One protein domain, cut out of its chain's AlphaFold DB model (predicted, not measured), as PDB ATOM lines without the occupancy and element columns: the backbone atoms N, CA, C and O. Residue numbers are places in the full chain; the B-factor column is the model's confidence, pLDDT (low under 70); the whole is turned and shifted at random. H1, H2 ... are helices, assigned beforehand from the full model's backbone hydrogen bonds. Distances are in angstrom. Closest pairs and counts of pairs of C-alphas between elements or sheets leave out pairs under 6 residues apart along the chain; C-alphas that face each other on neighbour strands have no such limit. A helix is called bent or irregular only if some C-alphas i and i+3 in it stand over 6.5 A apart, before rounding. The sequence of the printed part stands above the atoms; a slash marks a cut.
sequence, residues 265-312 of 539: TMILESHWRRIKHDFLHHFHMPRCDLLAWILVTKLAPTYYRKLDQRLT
ATOM      1  N   THR A 265     -11.989  25.610   5.788       75.25
ATOM      2  CA  THR A 265     -11.259  24.848   4.759       75.25
ATOM      3  C   THR A 265     -12.160  24.399   3.607       75.25
ATOM      4  O   THR A 265     -11.885  24.742   2.464       75.25
ATOM      5  N   MET A 266     -13.290  23.745   3.899       75.50
ATOM      6  CA  MET A 266     -14.240  23.278   2.873       75.50
ATOM      7  C   MET A 266     -14.875  24.430   2.077       75.50
ATOM      8  O   MET A 266     -15.074  24.312   0.871       75.50
ATOM      9  N   ILE A 267     -15.188  25.556   2.735       77.19
ATOM     10  CA  ILE A 267     -15.738  26.744   2.054       77.19
ATOM     11  C   ILE A 267     -14.702  27.334   1.090       77.19
ATOM     12  O   ILE A 267     -15.037  27.643  -0.051       77.19
ATOM     13  N   LEU A 268     -13.456  27.492   1.547       79.62
ATOM     14  CA  LEU A 268     -12.369  28.038   0.736       79.62
ATOM     15  C   LEU A 268     -12.055  27.122  -0.447       79.62
ATOM     16  O   LEU A 268     -11.950  27.605  -1.569       79.62
ATOM     17  N   GLU A 269     -11.956  25.815  -0.220       83.44
ATOM     18  CA  GLU A 269     -11.669  24.846  -1.274       83.44
ATOM     19  C   GLU A 269     -12.777  24.813  -2.334       83.44
ATOM     20  O   GLU A 269     -12.483  24.955  -3.515       83.44
ATOM     21  N   SER A 270     -14.050  24.733  -1.931       82.56
ATOM     22  CA  SER A 270     -15.196  24.785  -2.853       82.56
ATOM     23  C   SER A 270     -15.230  26.092  -3.661       82.56
ATOM     24  O   SER A 270     -15.468  26.078  -4.871       82.56
ATOM     25  N   HIS A 271     -14.923  27.226  -3.023       84.31
ATOM     26  CA  HIS A 271     -14.820  28.526  -3.688       84.31
ATOM     27  C   HIS A 271     -13.679  28.559  -4.720       84.31
ATOM     28  O   HIS A 271     -13.900  28.963  -5.862       84.31
ATOM     29  N   TRP A 272     -12.483  28.079  -4.364       86.50
ATOM     30  CA  TRP A 272     -11.346  27.995  -5.285       86.50
ATOM     31  C   TRP A 272     -11.559  26.979  -6.406       86.50
ATOM     32  O   TRP A 272     -11.172  27.256  -7.537       86.50
ATOM     33  N   ARG A 273     -12.205  25.840  -6.130       88.31
ATOM     34  CA  ARG A 273     -12.584  24.833  -7.131       88.31
ATOM     35  C   ARG A 273     -13.504  25.449  -8.178       88.31
ATOM     36  O   ARG A 273     -13.200  25.363  -9.359       88.31
ATOM     37  N   ARG A 274     -14.540  26.175  -7.745       85.88
ATOM     38  CA  ARG A 274     -15.440  26.929  -8.630       85.88
ATOM     39  C   ARG A 274     -14.716  28.023  -9.424       85.88
ATOM     40  O   ARG A 274     -15.028  28.226 -10.586       85.88
ATOM     41  N   ILE A 275     -13.733  28.717  -8.843       88.75
ATOM     42  CA  ILE A 275     -12.919  29.694  -9.592       88.75
ATOM     43  C   ILE A 275     -12.073  29.002 -10.668       88.75
ATOM     44  O   ILE A 275     -12.040  29.457 -11.811       88.75
ATOM     45  N   LYS A 276     -11.401  27.903 -10.304       86.31
ATOM     46  CA  LYS A 276     -10.566  27.117 -11.217       86.31
ATOM     47  C   LYS A 276     -11.394  26.540 -12.363       86.31
ATOM     48  O   LYS A 276     -11.065  26.783 -13.517       86.31
ATOM     49  N   HIS A 277     -12.482  25.852 -12.034       86.06
ATOM     50  CA  HIS A 277     -13.335  25.160 -12.990       86.06
ATOM     51  C   HIS A 277     -14.141  26.127 -13.865       86.06
ATOM     52  O   HIS A 277     -14.035  26.058 -15.077       86.06
ATOM     53  N   ASP A 278     -14.875  27.092 -13.303       85.81
ATOM     54  CA  ASP A 278     -15.768  27.940 -14.110       85.81
ATOM     55  C   ASP A 278     -15.017  29.007 -14.931       85.81
ATOM     56  O   ASP A 278     -15.496  29.412 -15.988       85.81
ATOM     57  N   PHE A 279     -13.867  29.503 -14.447       87.12
ATOM     58  CA  PHE A 279     -13.222  30.697 -15.021       87.12
ATOM     59  C   PHE A 279     -11.763  30.522 -15.448       87.12
ATOM     60  O   PHE A 279     -11.319  31.267 -16.321       87.12
ATOM     61  N   LEU A 280     -11.002  29.601 -14.843       87.00
ATOM     62  CA  LEU A 280      -9.556  29.473 -15.086       87.00
ATOM     63  C   LEU A 280      -9.139  28.178 -15.805       87.00
ATOM     64  O   LEU A 280      -7.948  27.984 -16.017       87.00
ATOM     65  N   HIS A 281     -10.078  27.327 -16.231       85.12
ATOM     66  CA  HIS A 281      -9.780  26.023 -16.846       85.12
ATOM     67  C   HIS A 281      -8.936  26.117 -18.131       85.12
ATOM     68  O   HIS A 281      -8.117  25.242 -18.382       85.12
ATOM     69  N   HIS A 282      -9.070  27.201 -18.904       84.50
ATOM     70  CA  HIS A 282      -8.250  27.478 -20.093       84.50
ATOM     71  C   HIS A 282      -6.974  28.304 -19.815       84.50
ATOM     72  O   HIS A 282      -6.239  28.628 -20.746       84.50
ATOM     73  N   PHE A 283      -6.711  28.709 -18.568       82.62
ATOM     74  CA  PHE A 283      -5.620  29.631 -18.240       82.62
ATOM     75  C   PHE A 283      -4.484  28.928 -17.493       82.62
ATOM     76  O   PHE A 283      -4.559  28.693 -16.287       82.62
ATOM     77  N   HIS A 284      -3.372  28.703 -18.190       79.88
ATOM     78  CA  HIS A 284      -2.101  28.368 -17.553       79.88
ATOM     79  C   HIS A 284      -1.498  29.637 -16.924       79.88
ATOM     80  O   HIS A 284      -1.377  30.665 -17.588       79.88
ATOM     81  N   MET A 285      -1.157  29.575 -15.631       79.19
ATOM     82  CA  MET A 285      -0.543  30.669 -14.851       79.19
ATOM     83  C   MET A 285      -1.221  32.057 -15.014       79.19
ATOM     84  O   MET A 285      -0.573  33.035 -15.400       79.19
ATOM     85  N   PRO A 286      -2.526  32.196 -14.706       83.00
ATOM     86  CA  PRO A 286      -3.234  33.469 -14.826       83.00
ATOM     87  C   PRO A 286      -2.635  34.542 -13.906       83.00
ATOM     88  O   PRO A 286      -2.451  34.325 -12.707       83.00
ATOM     89  N   ARG A 287      -2.394  35.743 -14.449       86.88
ATOM     90  CA  ARG A 287      -1.945  36.904 -13.660       86.88
ATOM     91  C   ARG A 287      -2.957  37.253 -12.564       86.88
ATOM     92  O   ARG A 287      -4.166  37.216 -12.798       86.88
ATOM     93  N   CYS A 288      -2.468  37.706 -11.408       88.00
ATOM     94  CA  CYS A 288      -3.306  38.115 -10.274       88.00
ATOM     95  C   CYS A 288      -4.370  39.171 -10.640       88.00
ATOM     96  O   CYS A 288      -5.468  39.141 -10.089       88.00
ATOM     97  N   ASP A 289      -4.084  40.053 -11.605       91.31
ATOM     98  CA  ASP A 289      -5.035  41.059 -12.103       91.31
ATOM     99  C   ASP A 289      -6.281  40.423 -12.746       91.31
ATOM    100  O   ASP A 289      -7.402  40.890 -12.539       91.31
ATOM    101  N   LEU A 290      -6.099  39.330 -13.501       88.12
ATOM    102  CA  LEU A 290      -7.193  38.589 -14.135       88.12
ATOM    103  C   LEU A 290      -8.065  37.913 -13.073       88.12
ATOM    104  O   LEU A 290      -9.291  37.985 -13.145       88.12
ATOM    105  N   LEU A 291      -7.439  37.318 -12.053       88.75
ATOM    106  CA  LEU A 291      -8.150  36.753 -10.907       88.75
ATOM    107  C   LEU A 291      -8.957  37.831 -10.164       88.75
ATOM    108  O   LEU A 291     -10.138  37.626  -9.893       88.75
ATOM    109  N   ALA A 292      -8.364  38.994  -9.884       90.75
ATOM    110  CA  ALA A 292      -9.062  40.109  -9.244       90.75
ATOM    111  C   ALA A 292     -10.268  40.589 -10.075       90.75
ATOM    112  O   ALA A 292     -11.351  40.805  -9.524       90.75
ATOM    113  N   TRP A 293     -10.120  40.681 -11.400       92.19
ATOM    114  CA  TRP A 293     -11.218  41.015 -12.308       92.19
ATOM    115  C   TRP A 293     -12.331  39.952 -12.310       92.19
ATOM    116  O   TRP A 293     -13.503  40.303 -12.188       92.19
ATOM    117  N   ILE A 294     -11.999  38.654 -12.359       90.00
ATOM    118  CA  ILE A 294     -12.986  37.561 -12.255       90.00
ATOM    119  C   ILE A 294     -13.761  37.658 -10.932       90.00
ATOM    120  O   ILE A 294     -14.995  37.605 -10.929       90.00
ATOM    121  N   LEU A 295     -13.054  37.844  -9.814       90.06
ATOM    122  CA  LEU A 295     -13.654  37.944  -8.482       90.06
ATOM    123  C   LEU A 295     -14.649  39.112  -8.389       90.06
ATOM    124  O   LEU A 295     -15.774  38.918  -7.925       90.06
ATOM    125  N   VAL A 296     -14.262  40.303  -8.858       92.12
ATOM    126  CA  VAL A 296     -15.077  41.526  -8.755       92.12
ATOM    127  C   VAL A 296     -16.196  41.575  -9.799       92.12
ATOM    128  O   VAL A 296     -17.324  41.931  -9.466       92.12
ATOM    129  N   THR A 297     -15.915  41.230 -11.057       90.12
ATOM    130  CA  THR A 297     -16.835  41.456 -12.185       90.12
ATOM    131  C   THR A 297     -17.736  40.258 -12.495       90.12
ATOM    132  O   THR A 297     -18.837  40.454 -13.009       90.12
ATOM    133  N   LYS A 298     -17.322  39.019 -12.189       88.12
ATOM    134  CA  LYS A 298     -18.105  37.801 -12.488       88.12
ATOM    135  C   LYS A 298     -18.652  37.134 -11.229       88.12
ATOM    136  O   LYS A 298     -19.845  36.830 -11.144       88.12
ATOM    137  N   LEU A 299     -17.791  36.908 -10.240       89.62
ATOM    138  CA  LEU A 299     -18.135  36.071  -9.095       89.62
ATOM    139  C   LEU A 299     -18.953  36.823  -8.035       89.62
ATOM    140  O   LEU A 299     -20.006  36.332  -7.623       89.62
ATOM    141  N   ALA A 300     -18.529  38.025  -7.629       88.00
ATOM    142  CA  ALA A 300     -19.239  38.810  -6.617       88.00
ATOM    143  C   ALA A 300     -20.704  39.136  -6.997       88.00
ATOM    144  O   ALA A 300     -21.580  38.859  -6.174       88.00
ATOM    145  N   PRO A 301     -21.039  39.597  -8.226       90.94
ATOM    146  CA  PRO A 301     -22.433  39.806  -8.638       90.94
ATOM    147  C   PRO A 301     -23.274  38.525  -8.585       90.94
ATOM    148  O   PRO A 301     -24.436  38.564  -8.184       90.94
ATOM    149  N   THR A 302     -22.676  37.377  -8.921       86.38
ATOM    150  CA  THR A 302     -23.350  36.072  -8.836       86.38
ATOM    151  C   THR A 302     -23.713  35.733  -7.387       86.38
ATOM    152  O   THR A 302     -24.834  35.293  -7.123       86.38
ATOM    153  N   TYR A 303     -22.809  35.981  -6.430       85.56
ATOM    154  CA  TYR A 303     -23.096  35.788  -5.007       85.56
ATOM    155  C   TYR A 303     -24.104  36.796  -4.456       85.56
ATOM    156  O   TYR A 303     -24.980  36.390  -3.696       85.56
ATOM    157  N   TYR A 304     -24.038  38.071  -4.853       87.31
ATOM    158  CA  TYR A 304     -25.035  39.063  -4.442       87.31
ATOM    159  C   TYR A 304     -26.436  38.686  -4.934       87.31
ATOM    160  O   TYR A 304     -27.361  38.683  -4.131       87.31
ATOM    161  N   ARG A 305     -26.585  38.247  -6.194       85.38
ATOM    162  CA  ARG A 305     -27.870  37.762  -6.728       85.38
ATOM    163  C   ARG A 305     -28.409  36.551  -5.955       85.38
ATOM    164  O   ARG A 305     -29.586  36.527  -5.618       85.38
ATOM    165  N   LYS A 306     -27.564  35.561  -5.640       82.56
ATOM    166  CA  LYS A 306     -27.972  34.382  -4.846       82.56
ATOM    167  C   LYS A 306     -28.320  34.737  -3.395       82.56
ATOM    168  O   LYS A 306     -29.195  34.114  -2.803       82.56
ATOM    169  N   LEU A 307     -27.637  35.720  -2.808       83.56
ATOM    170  CA  LEU A 307     -27.929  36.215  -1.464       83.56
ATOM    171  C   LEU A 307     -29.258  36.982  -1.437       83.56
ATOM    172  O   LEU A 307     -30.081  36.716  -0.569       83.56
ATOM    173  N   ASP A 308     -29.503  37.845  -2.420       83.50
ATOM    174  CA  ASP A 308     -30.756  38.590  -2.583       83.50
ATOM    175  C   ASP A 308     -31.963  37.654  -2.783       83.50
ATOM    176  O   ASP A 308     -32.964  37.761  -2.076       83.50
ATOM    177  N   GLN A 309     -31.820  36.627  -3.630       79.56
ATOM    178  CA  GLN A 309     -32.823  35.566  -3.820       79.56
ATOM    179  C   GLN A 309     -33.111  34.741  -2.555       79.56
ATOM    180  O   GLN A 309     -34.192  34.171  -2.432       79.56
ATOM    181  N   ARG A 310     -32.151  34.641  -1.625       73.75
ATOM    182  CA  ARG A 310     -32.303  33.920  -0.348       73.75
ATOM    183  C   ARG A 310     -32.828  34.791   0.792       73.75
ATOM    184  O   ARG A 310     -33.354  34.239   1.753       73.75
ATOM    185  N   LEU A 311     -32.640  36.107   0.718       77.31
ATOM    186  CA  LEU A 311     -33.178  37.071   1.683       77.31
ATOM    187  C   LEU A 311     -34.584  37.544   1.306       77.31
ATOM    188  O   LEU A 311     -35.369  37.873   2.189       77.31
ATOM    189  N   THR A 312     -34.910  37.560   0.013       76.81
ATOM    190  CA  THR A 312     -36.257  37.859  -0.473       76.81
ATOM    191  C   THR A 312     -37.192  36.696  -0.151       76.81
ATOM    192  O   THR A 312     -37.005  35.587  -0.657       76.81
TER     193      THR A 312
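AT A GLANCE: This is residues 265 to 312 of the 539 residues of an uncharacterized protein of Laccaria amethystina LaAM-08-1 (UniProt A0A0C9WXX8). Two helices make an open corner: H1 comes in with its last turn near H2a, the first arm of the bent helix H2, and H2 then runs on far past that corner to make the longest axis. The loop of residues 281 to 287 joins them, and residues 265 to 270 of H1 and 300 to 312 beyond H2a stick out as two free ends. The printed part has 48 residues with two named helices, H1 then H2, and no named strand, and its class is all helix. It is loose, with a radius of gyration of the C-alphas of 12.2 A, and elongated, spanning 39 by 24 by 15 A.

IN THESE COORDINATES: H1, residues 265 to 280, begins at C-alpha 265 (-11.259, 24.848, 4.759) and is 20.4 A long from first to last C-alpha. It is neither bent nor irregular, but only just: C-alphas 277 and 280 are 6.1 A apart. H2, residues 288 to 311, was assigned as one helix by its hydrogen bonds but is bent, with C-alphas 297 and 300 6.6 A apart. Its arm H2a, residues 288 to 297, begins at C-alpha 288 (-3.306, 38.115, -10.274) and is 14.1 A long. Its arm H2b, residues 300 to 311, is 16.3 A long and ends at C-alpha 311 (-33.178, 37.071, 1.683).

HOW THE PARTS SIT: H1 and H2a are close but not clearly touching, with 1 pair of C-alphas within 8 A, those of Phe 279 and Ile 294 at 7.4 A. Their lines are about perpendicular, at 84 degrees. H2a and H2b stand at a shallow tilt of 32 degrees, only just short of steep. H1 and H2b are apart. In H1, H2a and H2b every O i to N i+4 pair is within hydrogen-bond range.

THE WHOLE: The two C-alphas farthest apart, those of His 284 and Thr 312, are 39.4 A apart. The link from H1 to H2, 7 residues, is short, and residues 281 to 289 stand free. The printed part has no cut. Its mean pLDDT is 85.0, and no printed residue is under 70.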